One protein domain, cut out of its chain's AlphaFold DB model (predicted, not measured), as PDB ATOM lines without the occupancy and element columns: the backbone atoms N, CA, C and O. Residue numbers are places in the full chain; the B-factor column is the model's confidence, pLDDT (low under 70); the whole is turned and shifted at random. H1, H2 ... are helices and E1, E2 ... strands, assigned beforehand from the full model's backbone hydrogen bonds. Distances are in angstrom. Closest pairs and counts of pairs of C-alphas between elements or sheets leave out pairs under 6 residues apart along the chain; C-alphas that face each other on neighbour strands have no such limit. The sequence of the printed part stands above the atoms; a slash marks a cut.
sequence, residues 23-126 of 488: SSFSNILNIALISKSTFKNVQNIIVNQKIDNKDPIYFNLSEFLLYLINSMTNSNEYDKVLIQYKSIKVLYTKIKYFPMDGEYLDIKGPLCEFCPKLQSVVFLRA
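Overview. This is residues 23 to 126 of the 488 residues of an uncharacterized protein of Dictyostelium purpureum (UniProt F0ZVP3). Two short parallel strands, E1 and E2, lie side by side as a small ribbon, with helices arranged loosely beside it: H3 starts by E1 and reaches away from it, H3 lies between a helical hairpin of H1 and H2 and the short helix H4, and H4 sits in the right-handed crossover from E1 to E2. Long loops join several of these parts, and residues 73 to 79 and 99 to 104 stick out from the body. The printed part has 104 residues with four named helices and two named strands, in the order H1, H2, H3, E1, H4, E2; the class is mostly helix, with under half of the residues in named elements. The whole is compact, with a radius of gyration of the C-alphas of 13.9 A and spans of 43 by 39 by 25 A.

Arrangement. E1, residues 90 to 94, and E2, residues 120 to 123, are parallel neighbours at 20 degrees; N 91 and O 120 are 3.0 A apart and N 122 and O 91 are 2.7 A apart, both within hydrogen-bond range. With H4, residues 108 to 114, they form a strand-helix-strand unit, two parallel neighbour strands with a helix between them along the chain. Residues 59 to 60 also pair, parallel, with residues 93 to 94 of E1. H3, residues 61 to 73, comes closest to E1 at the C-alphas of Leu 61 and Thr 93, 5.7 A apart. With its residues 65 to 68 alone H3 only just touches H4, with 3 pairs of C-alphas within 8 A, the closest being Leu 68 and Phe 114 at 6.9 A, at a steep tilt of 48 degrees, the same way. With residues 63 to 64 alone H3 only just touches H1, residues 25 to 32, also with 3 pairs; the closest C-alphas, Phe 25 and Glu 63, are 6.1 A apart, and the lines are about perpendicular at 71 degrees, only just past steep. H1 and H2, residues 36 to 48, form a helical hairpin and touch at a steep tilt of 40 degrees, opposite ways, with the C-alphas of Ala 32 and Phe 39 closest at 4.1 A; H2 does so with residues 38 to 43 alone. H2 is apart from H3 and H4. In H1, H2, H3 and H4 every O i to N i+4 pair is within hydrogen-bond range.

Along the chain. H1 begins at C-alpha 25 at (20.156, 37.671, -5.309). H2 measures 18.3 A from first to last C-alpha and H3 18.7 A. E1 measures 13.3 A and begins at C-alpha 90 at (26.982, 48.422, 5.344). E2 ends at C-alpha 123 at (31.320, 48.978, -4.240).

Size, cuts and confidence. The C-alphas of Ser 37 and Gly 102 are the two farthest apart, 43.4 A. The printed part has no cut. The links H2 to H3, H3 to E1 and E1 to H4 are long. The mean pLDDT of the printed part is 77.9; residue 23, residues 74 to 83 and residues 96 to 106 are under 70.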
ATOM      1  N   SER A  23      25.627  34.191  -8.602       63.50
ATOM      2  CA  SER A  23      25.653  35.477  -9.291       63.50
ATOM      3  C   SER A  23      24.461  36.364  -8.936       63.50
ATOM      4  O   SER A  23      24.651  37.588  -8.949       63.50
ATOM      5  N   SER A  24      23.314  35.760  -8.582       78.00
ATOM      6  CA  SER A  24      22.028  36.438  -8.425       78.00
ATOM      7  C   SER A  24      21.483  36.447  -6.990       78.00
ATOM      8  O   SER A  24      21.607  35.474  -6.242       78.00
ATOM      9  N   PHE A  25      20.823  37.540  -6.605       81.12
ATOM     10  CA  PHE A  25      20.156  37.671  -5.309       81.12
ATOM     11  C   PHE A  25      19.004  36.667  -5.171       81.12
ATOM     12  O   PHE A  25      18.815  36.097  -4.101       81.12
ATOM     13  N   SER A  26      18.297  36.360  -6.264       80.25
ATOM     14  CA  SER A  26      17.236  35.339  -6.292       80.25
ATOM     15  C   SER A  26      17.740  33.953  -5.864       80.25
ATOM     16  O   SER A  26      17.117  33.287  -5.037       80.25
ATOM     17  N   ASN A  27      18.923  33.537  -6.330       81.81
ATOM     18  CA  ASN A  27      19.500  32.251  -5.929       81.81
ATOM     19  C   ASN A  27      19.862  32.223  -4.437       81.81
ATOM     20  O   ASN A  27      19.654  31.206  -3.774       81.81
ATOM     21  N   ILE A  28      20.317  33.349  -3.880       83.62
ATOM     22  CA  ILE A  28      20.561  33.490  -2.436       83.62
ATOM     23  C   ILE A  28      19.261  33.273  -1.648       83.62
ATOM     24  O   ILE A  28      19.267  32.575  -0.629       83.62
ATOM     25  N   LEU A  29      18.139  33.815  -2.132       82.81
ATOM     26  CA  LEU A  29      16.819  33.586  -1.534       82.81
ATOM     27  C   LEU A  29      16.415  32.111  -1.607       82.81
ATOM     28  O   LEU A  29      15.989  31.549  -0.602       82.81
ATOM     29  N   ASN A  30      16.615  31.459  -2.754       84.19
ATOM     30  CA  ASN A  30      16.312  30.035  -2.923       84.19
ATOM     31  C   ASN A  30      17.124  29.159  -1.959       84.19
ATOM     32  O   ASN A  30      16.578  28.243  -1.343       84.19
ATOM     33  N   ILE A  31      18.405  29.481  -1.742       84.75
ATOM     34  CA  ILE A  31      19.238  28.816  -0.729       84.75
ATOM     35  C   ILE A  31      18.639  29.007   0.671       84.75
ATOM     36  O   ILE A  31      18.602  28.062   1.462       84.75
ATOM     37  N   ALA A  32      18.129  30.200   0.991       84.81
ATOM     38  CA  ALA A  32      17.508  30.475   2.289       84.81
ATOM     39  C   ALA A  32      16.311  29.556   2.582       84.81
ATOM     40  O   ALA A  32      16.096  29.196   3.739       84.81
ATOM     41  N   LEU A  33      15.576  29.132   1.549       85.06
ATOM     42  CA  LEU A  33      14.385  28.289   1.677       85.06
ATOM     43  C   LEU A  33      14.690  26.805   1.949       85.06
ATOM     44  O   LEU A  33      13.781  26.063   2.315       85.06
ATOM     45  N   ILE A  34      15.953  26.365   1.850       84.44
ATOM     46  CA  ILE A  34      16.341  24.954   2.049       84.44
ATOM     47  C   ILE A  34      15.964  24.441   3.451       84.44
ATOM     48  O   ILE A  34      15.551  23.296   3.616       84.44
ATOM     49  N   SER A  35      16.151  25.257   4.491       84.75
ATOM     50  CA  SER A  35      15.772  24.898   5.863       84.75
ATOM     51  C   SER A  35      15.704  26.129   6.764       84.75
ATOM     52  O   SER A  35      16.357  27.135   6.498       84.75
ATOM     53  N   LYS A  36      15.034  26.021   7.919       84.69
ATOM     54  CA  LYS A  36      15.016  27.087   8.943       84.69
ATOM     55  C   LYS A  36      16.419  27.493   9.422       84.69
ATOM     56  O   LYS A  36      16.651  28.654   9.750       84.69
ATOM     57  N   SER A  37      17.363  26.548   9.478       84.75
ATOM     58  CA  SER A  37      18.749  26.860   9.847       84.75
ATOM     59  C   SER A  37      19.474  27.595   8.723       84.75
ATOM     60  O   SER A  37      20.213  28.538   8.999       84.75
ATOM     61  N   THR A  38      19.271  27.170   7.471       84.31
ATOM     62  CA  THR A  38      19.833  27.836   6.288       84.31
ATOM     63  C   THR A  38      19.328  29.259   6.213       84.31
ATOM     64  O   THR A  38      20.122  30.181   6.106       84.31
ATOM     65  N   PHE A  39      18.024  29.431   6.388       86.44
ATOM     66  CA  PHE A  39      17.357  30.711   6.419       86.44
ATOM     67  C   PHE A  39      18.008  31.692   7.393       86.44
ATOM     68  O   PHE A  39      18.429  32.776   7.006       86.44
ATOM     69  N   LYS A  40      18.168  31.280   8.657       86.62
ATOM     70  CA  LYS A  40      18.769  32.122   9.697       86.62
ATOM     71  C   LYS A  40      20.226  32.474   9.377       86.62
ATOM     72  O   LYS A  40      20.656  33.595   9.640       86.62
ATOM     73  N   ASN A  41      20.976  31.535   8.792       85.62
ATOM     74  CA  ASN A  41      22.346  31.779   8.343       85.62
ATOM     75  C   ASN A  41      22.382  32.774   7.176       85.62
ATOM     76  O   ASN A  41      23.111  33.756   7.256       85.62
ATOM     77  N   VAL A  42      21.574  32.564   6.133       86.44
ATOM     78  CA  VAL A  42      21.475  33.458   4.968       86.44
ATOM     79  C   VAL A  42      21.030  34.851   5.400       86.44
ATOM     80  O   VAL A  42      21.636  35.831   4.999       86.44
ATOM     81  N   GLN A  43      20.046  34.961   6.288       87.00
ATOM     82  CA  GLN A  43      19.603  36.240   6.834       87.00
ATOM     83  C   GLN A  43      20.733  36.967   7.574       87.00
ATOM     84  O   GLN A  43      20.961  38.153   7.343       87.00
ATOM     85  N   ASN A  44      21.479  36.257   8.425       86.94
ATOM     86  CA  ASN A  44      22.640  36.823   9.110       86.94
ATOM     87  C   ASN A  44      23.722  37.280   8.118       86.94
ATOM     88  O   ASN A  44      24.356  38.314   8.326       86.94
ATOM     89  N   ILE A  45      23.906  36.527   7.033       85.88
ATOM     90  CA  ILE A  45      24.810  36.869   5.937       85.88
ATOM     91  C   ILE A  45      24.307  38.094   5.175       85.88
ATOM     92  O   ILE A  45      25.108  38.960   4.883       85.88
ATOM     93  N   ILE A  46      23.016  38.240   4.886       85.88
ATOM     94  CA  ILE A  46      22.503  39.412   4.159       85.88
ATOM     95  C   ILE A  46      22.627  40.692   4.990       85.88
ATOM     96  O   ILE A  46      22.978  41.740   4.450       85.88
ATOM     97  N   VAL A  47      22.378  40.610   6.300       88.25
ATOM     98  CA  VAL A  47      22.443  41.770   7.204       88.25
ATOM     99  C   VAL A  47      23.881  42.224   7.448       88.25
ATOM    100  O   VAL A  47      24.161  43.421   7.409       88.25
ATOM    101  N   ASN A  48      24.789  41.282   7.713       86.88
ATOM    102  CA  ASN A  48      26.171  41.605   8.084       86.88
ATOM    103  C   ASN A  48      27.143  41.567   6.902       86.88
ATOM    104  O   ASN A  48      28.238  42.121   6.988       86.88
ATOM    105  N   GLN A  49      26.771  40.862   5.830       81.31
ATOM    106  CA  GLN A  49      27.535  40.635   4.595       81.31
ATOM    107  C   GLN A  49      28.941  40.110   4.818       81.31
ATOM    108  O   GLN A  49      29.794  40.200   3.946       81.31
ATOM    109  N   LYS A  50      29.171  39.527   5.990       80.25
ATOM    110  CA  LYS A  50      30.423  38.939   6.435       80.25
ATOM    111  C   LYS A  50      30.112  37.717   7.275       80.25
ATOM    112  O   LYS A  50      29.123  37.686   8.011       80.25
ATOM    113  N   ILE A  51      30.993  36.732   7.180       76.00
ATOM    114  CA  ILE A  51      31.071  35.630   8.129       76.00
ATOM    115  C   ILE A  51      32.484  35.642   8.686       76.00
ATOM    116  O   ILE A  51      33.439  35.444   7.935       76.00
ATOM    117  N   ASP A  52      32.603  35.871   9.991       77.75
ATOM    118  CA  ASP A  52      33.873  35.843  10.715       77.75
ATOM    119  C   ASP A  52      34.961  36.693  10.013       77.75
ATOM    120  O   ASP A  52      34.705  37.827   9.606       77.75
ATOM    121  N   ASN A  53      36.167  36.144   9.838       71.50
ATOM    122  CA  ASN A  53      37.322  36.799   9.207       71.50
ATOM    123  C   ASN A  53      37.342  36.693   7.667       71.50
ATOM    124  O   ASN A  53      38.403  36.844   7.058       71.50
ATOM    125  N   LYS A  54      36.211  36.376   7.023       77.81
ATOM    126  CA  LYS A  54      36.136  36.227   5.561       77.81
ATOM    127  C   LYS A  54      35.868  37.562   4.864       77.81
ATOM    128  O   LYS A  54      35.367  38.516   5.461       77.81
ATOM    129  N   ASP A  55      36.199  37.613   3.574       81.81
ATOM    130  CA  ASP A  55      35.840  38.739   2.713       81.81
ATOM    131  C   ASP A  55      34.311  38.944   2.699       81.81
ATOM    132  O   ASP A  55      33.543  37.979   2.826       81.81
ATOM    133  N   PRO A  56      33.849  40.197   2.554       86.06
ATOM    134  CA  PRO A  56      32.429  40.461   2.465       86.06
ATOM    135  C   PRO A  56      31.827  39.892   1.178       86.06
ATOM    136  O   PRO A  56      32.500  39.805   0.150       86.06
ATOM    137  N   ILE A  57      30.545  39.545   1.242       85.62
ATOM    138  CA  ILE A  57      29.769  39.095   0.085       85.62
ATOM    139  C   ILE A  57      29.235  40.320  -0.650       85.62
ATOM    140  O   ILE A  57      28.610  41.180  -0.039       85.62
ATOM    141  N   TYR A  58      29.469  40.383  -1.960       86.44
ATOM    142  CA  TYR A  58      29.044  41.495  -2.806       86.44
ATOM    143  C   TYR A  58      27.807  41.113  -3.619       86.44
ATOM    144  O   TYR A  58      27.896  40.319  -4.560       86.44
ATOM    145  N   PHE A  59      26.660  41.700  -3.283       84.50
ATOM    146  CA  PHE A  59      25.419  41.484  -4.031       84.50
ATOM    147  C   PHE A  59      25.409  42.255  -5.351       84.50
ATOM    148  O   PHE A  59      26.105  43.253  -5.489       84.50
ATOM    149  N   ASN A  60      24.630  41.799  -6.332       85.25
ATOM    150  CA  ASN A  60      24.321  42.611  -7.511       85.25
ATOM    151  C   ASN A  60      23.366  43.740  -7.086       85.25
ATOM    152  O   ASN A  60      22.283  43.441  -6.580       85.25
ATOM    153  N   LEU A  61      23.763  45.010  -7.260       85.31
ATOM    154  CA  LEU A  61      22.950  46.142  -6.800       85.31
ATOM    155  C   LEU A  61      21.562  46.153  -7.445       85.31
ATOM    156  O   LEU A  61      20.575  46.289  -6.733       85.31
ATOM    157  N   SER A  62      21.488  45.985  -8.767       82.81
ATOM    158  CA  SER A  62      20.232  46.091  -9.516       82.81
ATOM    159  C   SER A  62      19.224  45.033  -9.074       82.81
ATOM    160  O   SER A  62      18.053  45.330  -8.870       82.81
ATOM    161  N   GLU A  63      19.683  43.803  -8.845       84.75
ATOM    162  CA  GLU A  63      18.817  42.723  -8.363       84.75
ATOM    163  C   GLU A  63      18.390  42.918  -6.910       84.75
ATOM    164  O   GLU A  63      17.256  42.602  -6.547       84.75
ATOM    165  N   PHE A  64      19.287  43.444  -6.072       85.81
ATOM    166  CA  PHE A  64      18.957  43.771  -4.693       85.81
ATOM    167  C   PHE A  64      17.908  44.885  -4.629       85.81
ATOM    168  O   PHE A  64      16.921  44.748  -3.915       85.81
ATOM    169  N   LEU A  65      18.066  45.946  -5.425       85.38
ATOM    170  CA  LEU A  65      17.079  47.020  -5.540       85.38
ATOM    171  C   LEU A  65      15.741  46.506  -6.075       85.38
ATOM    172  O   LEU A  65      14.706  46.802  -5.486       85.38
ATOM    173  N   LEU A  66      15.754  45.678  -7.122       83.62
ATOM    174  CA  LEU A  66      14.540  45.067  -7.666       83.62
ATOM    175  C   LEU A  66      13.809  44.225  -6.610       83.62
ATOM    176  O   LEU A  66      12.585  44.282  -6.510       83.62
ATOM    177  N   TYR A  67      14.548  43.476  -5.786       83.81
ATOM    178  CA  TYR A  67      13.974  42.752  -4.654       83.81
ATOM    179  C   TYR A  67      13.310  43.697  -3.643       83.81
ATOM    180  O   TYR A  67      12.186  43.434  -3.216       83.81
ATOM    181  N   LEU A  68      13.973  44.800  -3.283       82.62
ATOM    182  CA  LEU A  68      13.420  45.784  -2.350       82.62
ATOM    183  C   LEU A  68      12.144  46.433  -2.903       82.62
ATOM    184  O   LEU A  68      11.135  46.485  -2.199       82.62
ATOM    185  N   ILE A  69      12.144  46.830  -4.175       81.94
ATOM    186  CA  ILE A  69      10.980  47.421  -4.850       81.94
ATOM    187  C   ILE A  69       9.814  46.422  -4.889       81.94
ATOM    188  O   ILE A  69       8.706  46.743  -4.461       81.94
ATOM    189  N   ASN A  70      10.063  45.178  -5.310       80.12
ATOM    190  CA  ASN A  70       9.037  44.130  -5.361       80.12
ATOM    191  C   ASN A  70       8.489  43.750  -3.976       80.12
ATOM    192  O   ASN A  70       7.361  43.264  -3.868       80.12
ATOM    193  N   SER A  71       9.277  43.954  -2.915       75.31
ATOM    194  CA  SER A  71       8.826  43.734  -1.538       75.31
ATOM    195  C   SER A  71       7.833  44.799  -1.051       75.31
ATOM    196  O   SER A  71       7.043  44.515  -0.156       75.31
ATOM    197  N   MET A  72       7.833  45.994  -1.657       70.38
ATOM    198  CA  MET A  72       6.893  47.078  -1.339       70.38
ATOM    199  C   MET A  72       5.565  46.936  -2.090       70.38
ATOM    200  O   MET A  72       4.503  47.187  -1.523       70.38
ATOM    201  N   THR A  73       5.610  46.538  -3.364       70.75
ATOM    202  CA  THR A  73       4.422  46.494  -4.235       70.75
ATOM    203  C   THR A  73       3.484  45.324  -3.923       70.75
ATOM    204  O   THR A  73       2.288  45.409  -4.194       70.75
ATOM    205  N   ASN A  74       3.981  44.260  -3.284       63.62
ATOM    206  CA  ASN A  74       3.195  43.090  -2.878       63.62
ATOM    207  C   ASN A  74       2.714  43.185  -1.417       63.62
ATOM    208  O   ASN A  74       3.032  42.338  -0.581       63.62
ATOM    209  N   SER A  75       1.920  44.212  -1.102       53.78
ATOM    210  CA  SER A  75       1.434  44.530   0.257       53.78
ATOM    211  C   SER A  75       0.564  43.452   0.934       53.78
ATOM    212  O   SER A  75       0.296  43.556   2.131       53.78
ATOM    213  N   ASN A  76       0.161  42.400   0.212       53.12
ATOM    214  CA  ASN A  76      -0.725  41.342   0.713       53.12
ATOM    215  C   ASN A  76      -0.011  40.101   1.276       53.12
ATOM    216  O   ASN A  76      -0.679  39.192   1.759       53.12
ATOM    217  N   GLU A  77       1.324  40.043   1.269       51.50
ATOM    218  CA  GLU A  77       2.076  38.898   1.805       51.50
ATOM    219  C   GLU A  77       3.195  39.367   2.738       51.50
ATOM    220  O   GLU A  77       4.385  39.210   2.462       51.50
ATOM    221  N   TYR A  78       2.810  39.914   3.896       44.03
ATOM    222  CA  TYR A  78       3.732  40.212   5.004       44.03
ATOM    223  C   TYR A  78       4.620  39.003   5.373       44.03
ATOM    224  O   TYR A  78       5.755  39.168   5.824       44.03
ATOM    225  N   ASP A  79       4.144  37.790   5.082       43.72
ATOM    226  CA  ASP A  79       4.842  36.515   5.262       43.72
ATOM    227  C   ASP A  79       6.056  36.327   4.325       43.72
ATOM    228  O   ASP A  79       6.896  35.458   4.567       43.72
ATOM    229  N   LYS A  80       6.195  37.152   3.274       47.59
ATOM    230  CA  LYS A  80       7.316  37.115   2.316       47.59
ATOM    231  C   LYS A  80       8.440  38.109   2.614       47.59
ATOM    232  O   LYS A  80       9.498  38.011   1.985       47.59
ATOM    233  N   VAL A  81       8.307  38.996   3.611       56.16
ATOM    234  CA  VAL A  81       9.421  39.855   4.076       56.16
ATOM    235  C   VAL A  81      10.329  39.052   5.011       56.16
ATOM    236  O   VAL A  81      10.490  39.305   6.202       56.16
ATOM    237  N   LEU A  82      10.910  38.007   4.441       57.19
ATOM    238  CA  LEU A  82      11.724  37.014   5.119       57.19
ATOM    239  C   LEU A  82      13.079  37.590   5.589       57.19
ATOM    240  O   LEU A  82      13.711  37.074   6.510       57.19
ATOM    241  N   ILE A  83      13.547  38.688   4.997       67.00
ATOM    242  CA  ILE A  83      14.901  39.195   5.231       67.00
ATOM    243  C   ILE A  83      14.866  40.568   5.892       67.00
ATOM    244  O   ILE A  83      14.230  41.502   5.420       67.00
ATOM    245  N   GLN A  84      15.619  40.713   6.983       74.75
ATOM    246  CA  GLN A  84      15.748  41.958   7.746       74.75
ATOM    247  C   GLN A  84      16.697  42.970   7.074       74.75
ATOM    248  O   GLN A  84      17.619  43.476   7.714       74.75
ATOM    249  N   TYR A  85      16.478  43.303   5.800       78.88
ATOM    250  CA  TYR A  85      17.312  44.274   5.072       78.88
ATOM    251  C   TYR A  85      17.327  45.661   5.739       78.88
ATOM    252  O   TYR A  85      18.355  46.329   5.741       78.88
ATOM    253  N   LYS A  86      16.255  46.039   6.453       84.75
ATOM    254  CA  LYS A  86      16.183  47.265   7.277       84.75
ATOM    255  C   LYS A  86      17.275  47.368   8.354       84.75
ATOM    256  O   LYS A  86      17.480  48.436   8.928       84.75
ATOM    257  N   SER A  87      17.947  46.258   8.676       89.31
ATOM    258  CA  SER A  87      19.050  46.212   9.641       89.31
ATOM    259  C   SER A  87      20.442  46.337   9.018       89.31
ATOM    260  O   SER A  87      21.418  46.394   9.766       89.31
ATOM    261  N   ILE A  88      20.551  46.386   7.686       90.69
ATOM    262  CA  ILE A  88      21.829  46.544   6.986       90.69
ATOM    263  C   ILE A  88      22.428  47.908   7.346       90.69
ATOM    264  O   ILE A  88      21.807  48.947   7.135       90.69
ATOM    265  N   LYS A  89      23.652  47.891   7.885       93.19
ATOM    266  CA  LYS A  89      24.454  49.102   8.137       93.19
ATOM    267  C   LYS A  89      25.460  49.379   7.029       93.19
ATOM    268  O   LYS A  89      25.760  50.532   6.743       93.19
ATOM    269  N   VAL A  90      26.007  48.325   6.429       92.69
ATOM    270  CA  VAL A  90      26.982  48.422   5.344       92.69
ATOM    271  C   VAL A  90      26.552  47.486   4.228       92.69
ATOM    272  O   VAL A  90      26.416  46.287   4.462       92.69
ATOM    273  N   LEU A  91      26.348  48.035   3.033       91.00
ATOM    274  CA  LEU A  91      25.975  47.284   1.837       91.00
ATOM    275  C   LEU A  91      27.184  47.141   0.907       91.00
ATOM    276  O   LEU A  91      27.564  48.073   0.215       91.00
ATOM    277  N   TYR A  92      27.787  45.966   0.873       91.12
ATOM    278  CA  TYR A  92      28.771  45.539  -0.109       91.12
ATOM    279  C   TYR A  92      28.081  45.077  -1.391       91.12
ATOM    280  O   TYR A  92      27.259  44.161  -1.401       91.12
ATOM    281  N   THR A  93      28.436  45.706  -2.505       87.94
ATOM    282  CA  THR A  93      27.776  45.446  -3.783       87.94
ATOM    283  C   THR A  93      28.746  45.472  -4.964       87.94
ATOM    284  O   THR A  93      29.814  46.087  -4.914       87.94
ATOM    285  N   LYS A  94      28.404  44.748  -6.028       86.50
ATOM    286  CA  LYS A  94      29.069  44.794  -7.330       86.50
ATOM    287  C   LYS A  94      28.149  45.528  -8.304       86.50
ATOM    288  O   LYS A  94      26.970  45.202  -8.419       86.50
ATOM    289  N   ILE A  95      28.720  46.481  -9.028       75.50
ATOM    290  CA  ILE A  95      28.118  47.071 -10.220       75.50
ATOM    291  C   ILE A  95      28.946  46.562 -11.396       75.50
ATOM    292  O   ILE A  95      30.177  46.623 -11.358       75.50
ATOM    293  N   LYS A  96      28.285  45.976 -12.399       59.53
ATOM    294  CA  LYS A  96      28.968  45.563 -13.632       59.53
ATOM    295  C   LYS A  96      29.236  46.771 -14.533       59.53
ATOM    296  O   LYS A  96      30.354  46.890 -15.015       59.53
ATOM    297  N   TYR A  97      28.251  47.655 -14.674       57.16
ATOM    298  CA  TYR A  97      28.305  48.883 -15.465       57.16
ATOM    299  C   TYR A  97      27.420  49.927 -14.785       57.16
ATOM    300  O   TYR A  97      26.362  49.560 -14.264       57.16
ATOM    301  N   PHE A  98      27.856  51.185 -14.748       55.84
ATOM    302  CA  PHE A  98      26.903  52.268 -14.533       55.84
ATOM    303  C   PHE A  98      26.077  52.393 -15.821       55.84
ATOM    304  O   PHE A  98      26.647  52.233 -16.901       55.84
ATOM    305  N   PRO A  99      24.747  52.547 -15.740       47.44
ATOM    306  CA  PRO A  99      23.958  52.849 -16.927       47.44
ATOM    307  C   PRO A  99      24.491  54.151 -17.543       47.44
ATOM    308  O   PRO A  99      24.587  55.163 -16.856       47.44
ATOM    309  N   MET A 100      24.902  54.072 -18.810       45.53
ATOM    310  CA  MET A 100      25.580  55.137 -19.564       45.53
ATOM    311  C   MET A 100      24.650  56.285 -19.974       45.53
ATOM    312  O   MET A 100      25.107  57.389 -20.248       45.53
ATOM    313  N   ASP A 101      23.339  56.053 -19.983       43.44
ATOM    314  CA  ASP A 101      22.409  56.909 -20.719       43.44
ATOM    315  C   ASP A 101      21.526  57.740 -19.786       43.44
ATOM    316  O   ASP A 101      20.323  57.516 -19.718       43.44
ATOM    317  N   GLY A 102      22.106  58.685 -19.036       43.84
ATOM    318  CA  GLY A 102      21.369  59.755 -18.332       43.84
ATOM    319  C   GLY A 102      20.409  59.327 -17.205       43.84
ATOM    320  O   GLY A 102      20.032  60.148 -16.372       43.84
ATOM    321  N   GLU A 103      20.066  58.047 -17.112       43.62
ATOM    322  CA  GLU A 103      19.379  57.414 -16.001       43.62
ATOM    323  C   GLU A 103      20.421  57.058 -14.945       43.62
ATOM    324  O   GLU A 103      20.699  55.889 -14.657       43.62
ATOM    325  N   TYR A 104      20.992  58.090 -14.318       54.44
ATOM    326  CA  TYR A 104      21.403  57.932 -12.935       54.44
ATOM    327  C   TYR A 104      20.146  57.496 -12.194       54.44
ATOM    328  O   TYR A 104      19.295  58.308 -11.838       54.44
ATOM    329  N   LEU A 105      19.986  56.183 -12.025       54.97
ATOM    330  CA  LEU A 105      19.077  55.660 -11.032       54.97
ATOM    331  C   LEU A 105      19.526  56.345  -9.753       54.97
ATOM    332  O   LEU A 105      20.636  56.082  -9.281       54.97
ATOM    333  N   ASP A 106      18.704  57.258  -9.240       69.88
ATOM    334  CA  ASP A 106      18.818  57.708  -7.867       69.88
ATOM    335  C   ASP A 106      18.734  56.432  -7.033       69.88
ATOM    336  O   ASP A 106      17.665  55.887  -6.782       69.88
ATOM    337  N   ILE A 107      19.896  55.853  -6.738       78.88
ATOM    338  CA  ILE A 107      20.031  54.666  -5.909       78.88
ATOM    339  C   ILE A 107      20.076  55.091  -4.450       78.88
ATOM    340  O   ILE A 107      19.784  54.280  -3.576       78.88
ATOM    341  N   LYS A 108      20.445  56.347  -4.175       83.06
ATOM    342  CA  LYS A 108      20.603  56.880  -2.827       83.06
ATOM    343  C   LYS A 108      19.244  56.962  -2.150       83.06
ATOM    344  O   LYS A 108      19.094  56.368  -1.085       83.06
ATOM    345  N   GLY A 109      18.260  57.595  -2.789       83.44
ATOM    346  CA  GLY A 109      16.890  57.717  -2.293       83.44
ATOM    347  C   GLY A 109      16.288  56.360  -1.908       83.44
ATOM    348  O   GLY A 109      16.071  56.118  -0.717       83.44
ATOM    349  N   PRO A 110      16.125  55.421  -2.857       84.44
ATOM    350  CA  PRO A 110      15.605  54.085  -2.592       84.44
ATOM    351  C   PRO A 110      16.418  53.312  -1.545       84.44
ATOM    352  O   PRO A 110      15.842  52.694  -0.653       84.44
ATOM    353  N   LEU A 111      17.758  53.338  -1.583       86.31
ATOM    354  CA  LEU A 111      18.561  52.632  -0.575       86.31
ATOM    355  C   LEU A 111      18.363  53.205   0.829       86.31
ATOM    356  O   LEU A 111      18.242  52.429   1.778       86.31
ATOM    357  N   CYS A 112      18.329  54.527   0.973       87.06
ATOM    358  CA  CYS A 112      18.095  55.191   2.252       87.06
ATOM    359  C   CYS A 112      16.668  54.955   2.761       87.06
ATOM    360  O   CYS A 112      16.485  54.717   3.956       87.06
ATOM    361  N   GLU A 113      15.677  54.942   1.868       86.69
ATOM    362  CA  GLU A 113      14.285  54.631   2.196       86.69
ATOM    363  C   GLU A 113      14.130  53.176   2.672       86.69
ATOM    364  O   GLU A 113      13.568  52.903   3.738       86.69
ATOM    365  N   PHE A 114      14.673  52.215   1.918       86.00
ATOM    366  CA  PHE A 114      14.521  50.789   2.215       86.00
ATOM    367  C   PHE A 114      15.424  50.307   3.357       86.00
ATOM    368  O   PHE A 114      15.058  49.391   4.103       86.00
ATOM    369  N   CYS A 115      16.607  50.903   3.505       89.38
ATOM    370  CA  CYS A 115      17.606  50.541   4.505       89.38
ATOM    371  C   CYS A 115      17.893  51.742   5.427       89.38
ATOM    372  O   CYS A 115      18.978  52.316   5.371       89.38
ATOM    373  N   PRO A 116      16.988  52.093   6.361       89.56
ATOM    374  CA  PRO A 116      17.116  53.303   7.183       89.56
ATOM    375  C   PRO A 116      18.316  53.298   8.146       89.56
ATOM    376  O   PRO A 116      18.652  54.320   8.736       89.56
ATOM    377  N   LYS A 117      18.962  52.141   8.353       92.81
ATOM    378  CA  LYS A 117      20.192  52.013   9.155       92.81
ATOM    379  C   LYS A 117      21.467  52.029   8.313       92.81
ATOM    380  O   LYS A 117      22.547  51.856   8.884       92.81
ATOM    381  N   LEU A 118      21.355  52.182   6.995       92.44
ATOM    382  CA  LEU A 118      22.478  52.161   6.073       92.44
ATOM    383  C   LEU A 118      23.389  53.361   6.336       92.44
ATOM    384  O   LEU A 118      22.975  54.510   6.269       92.44
ATOM    385  N   GLN A 119      24.644  53.070   6.655       92.50
ATOM    386  CA  GLN A 119      25.690  54.056   6.923       92.50
ATOM    387  C   GLN A 119      26.647  54.189   5.741       92.50
ATOM    388  O   GLN A 119      27.270  55.229   5.566       92.50
ATOM    389  N   SER A 120      26.821  53.114   4.965       90.81
ATOM    390  CA  SER A 120      27.652  53.141   3.763       90.81
ATOM    391  C   SER A 120      27.315  52.015   2.790       90.81
ATOM    392  O   SER A 120      26.883  50.933   3.188       90.81
ATOM    393  N   VAL A 121      27.602  52.258   1.522       89.38
ATOM    394  CA  VAL A 121      27.549  51.316   0.413       89.38
ATOM    395  C   VAL A 121      28.967  51.182  -0.131       89.38
ATOM    396  O   VAL A 121      29.584  52.161  -0.537       89.38
ATOM    397  N   VAL A 122      29.516  49.971  -0.101       90.12
ATOM    398  CA  VAL A 122      30.879  49.674  -0.536       90.12
ATOM    399  C   VAL A 122      30.837  48.906  -1.849       90.12
ATOM    400  O   VAL A 122      30.584  47.699  -1.886       90.12
ATOM    401  N   PHE A 123      31.168  49.588  -2.933       88.25
ATOM    402  CA  PHE A 123      31.320  48.978  -4.240       88.25
ATOM    403  C   PHE A 123      32.609  48.163  -4.313       88.25
ATOM    404  O   PHE A 123      33.684  48.614  -3.909       88.25
ATOM    405  N   LEU A 124      32.529  46.945  -4.853       87.81
ATOM    406  CA  LEU A 124      33.702  46.094  -5.070       87.81
ATOM    407  C   LEU A 124      34.730  46.786  -5.965       87.81
ATOM    408  O   LEU A 124      35.939  46.748  -5.716       87.81
ATOM    409  N   ARG A 125      34.229  47.376  -7.042       85.62
ATOM    410  CA  ARG A 125      35.019  48.010  -8.074       85.62
ATOM    411  C   ARG A 125      34.177  49.075  -8.739       85.62
ATOM    412  O   ARG A 125      32.985  48.863  -8.930       85.62
ATOM    413  N   ALA A 126      34.832  50.141  -9.152       83.69
ATOM    414  CA  ALA A 126      34.300  51.003 -10.174       83.69
ATOM    415  C   ALA A 126      35.330  51.271 -11.261       83.69
ATOM    416  O   ALA A 126      36.541  51.105 -11.058       83.69
TER     417      ALA A 126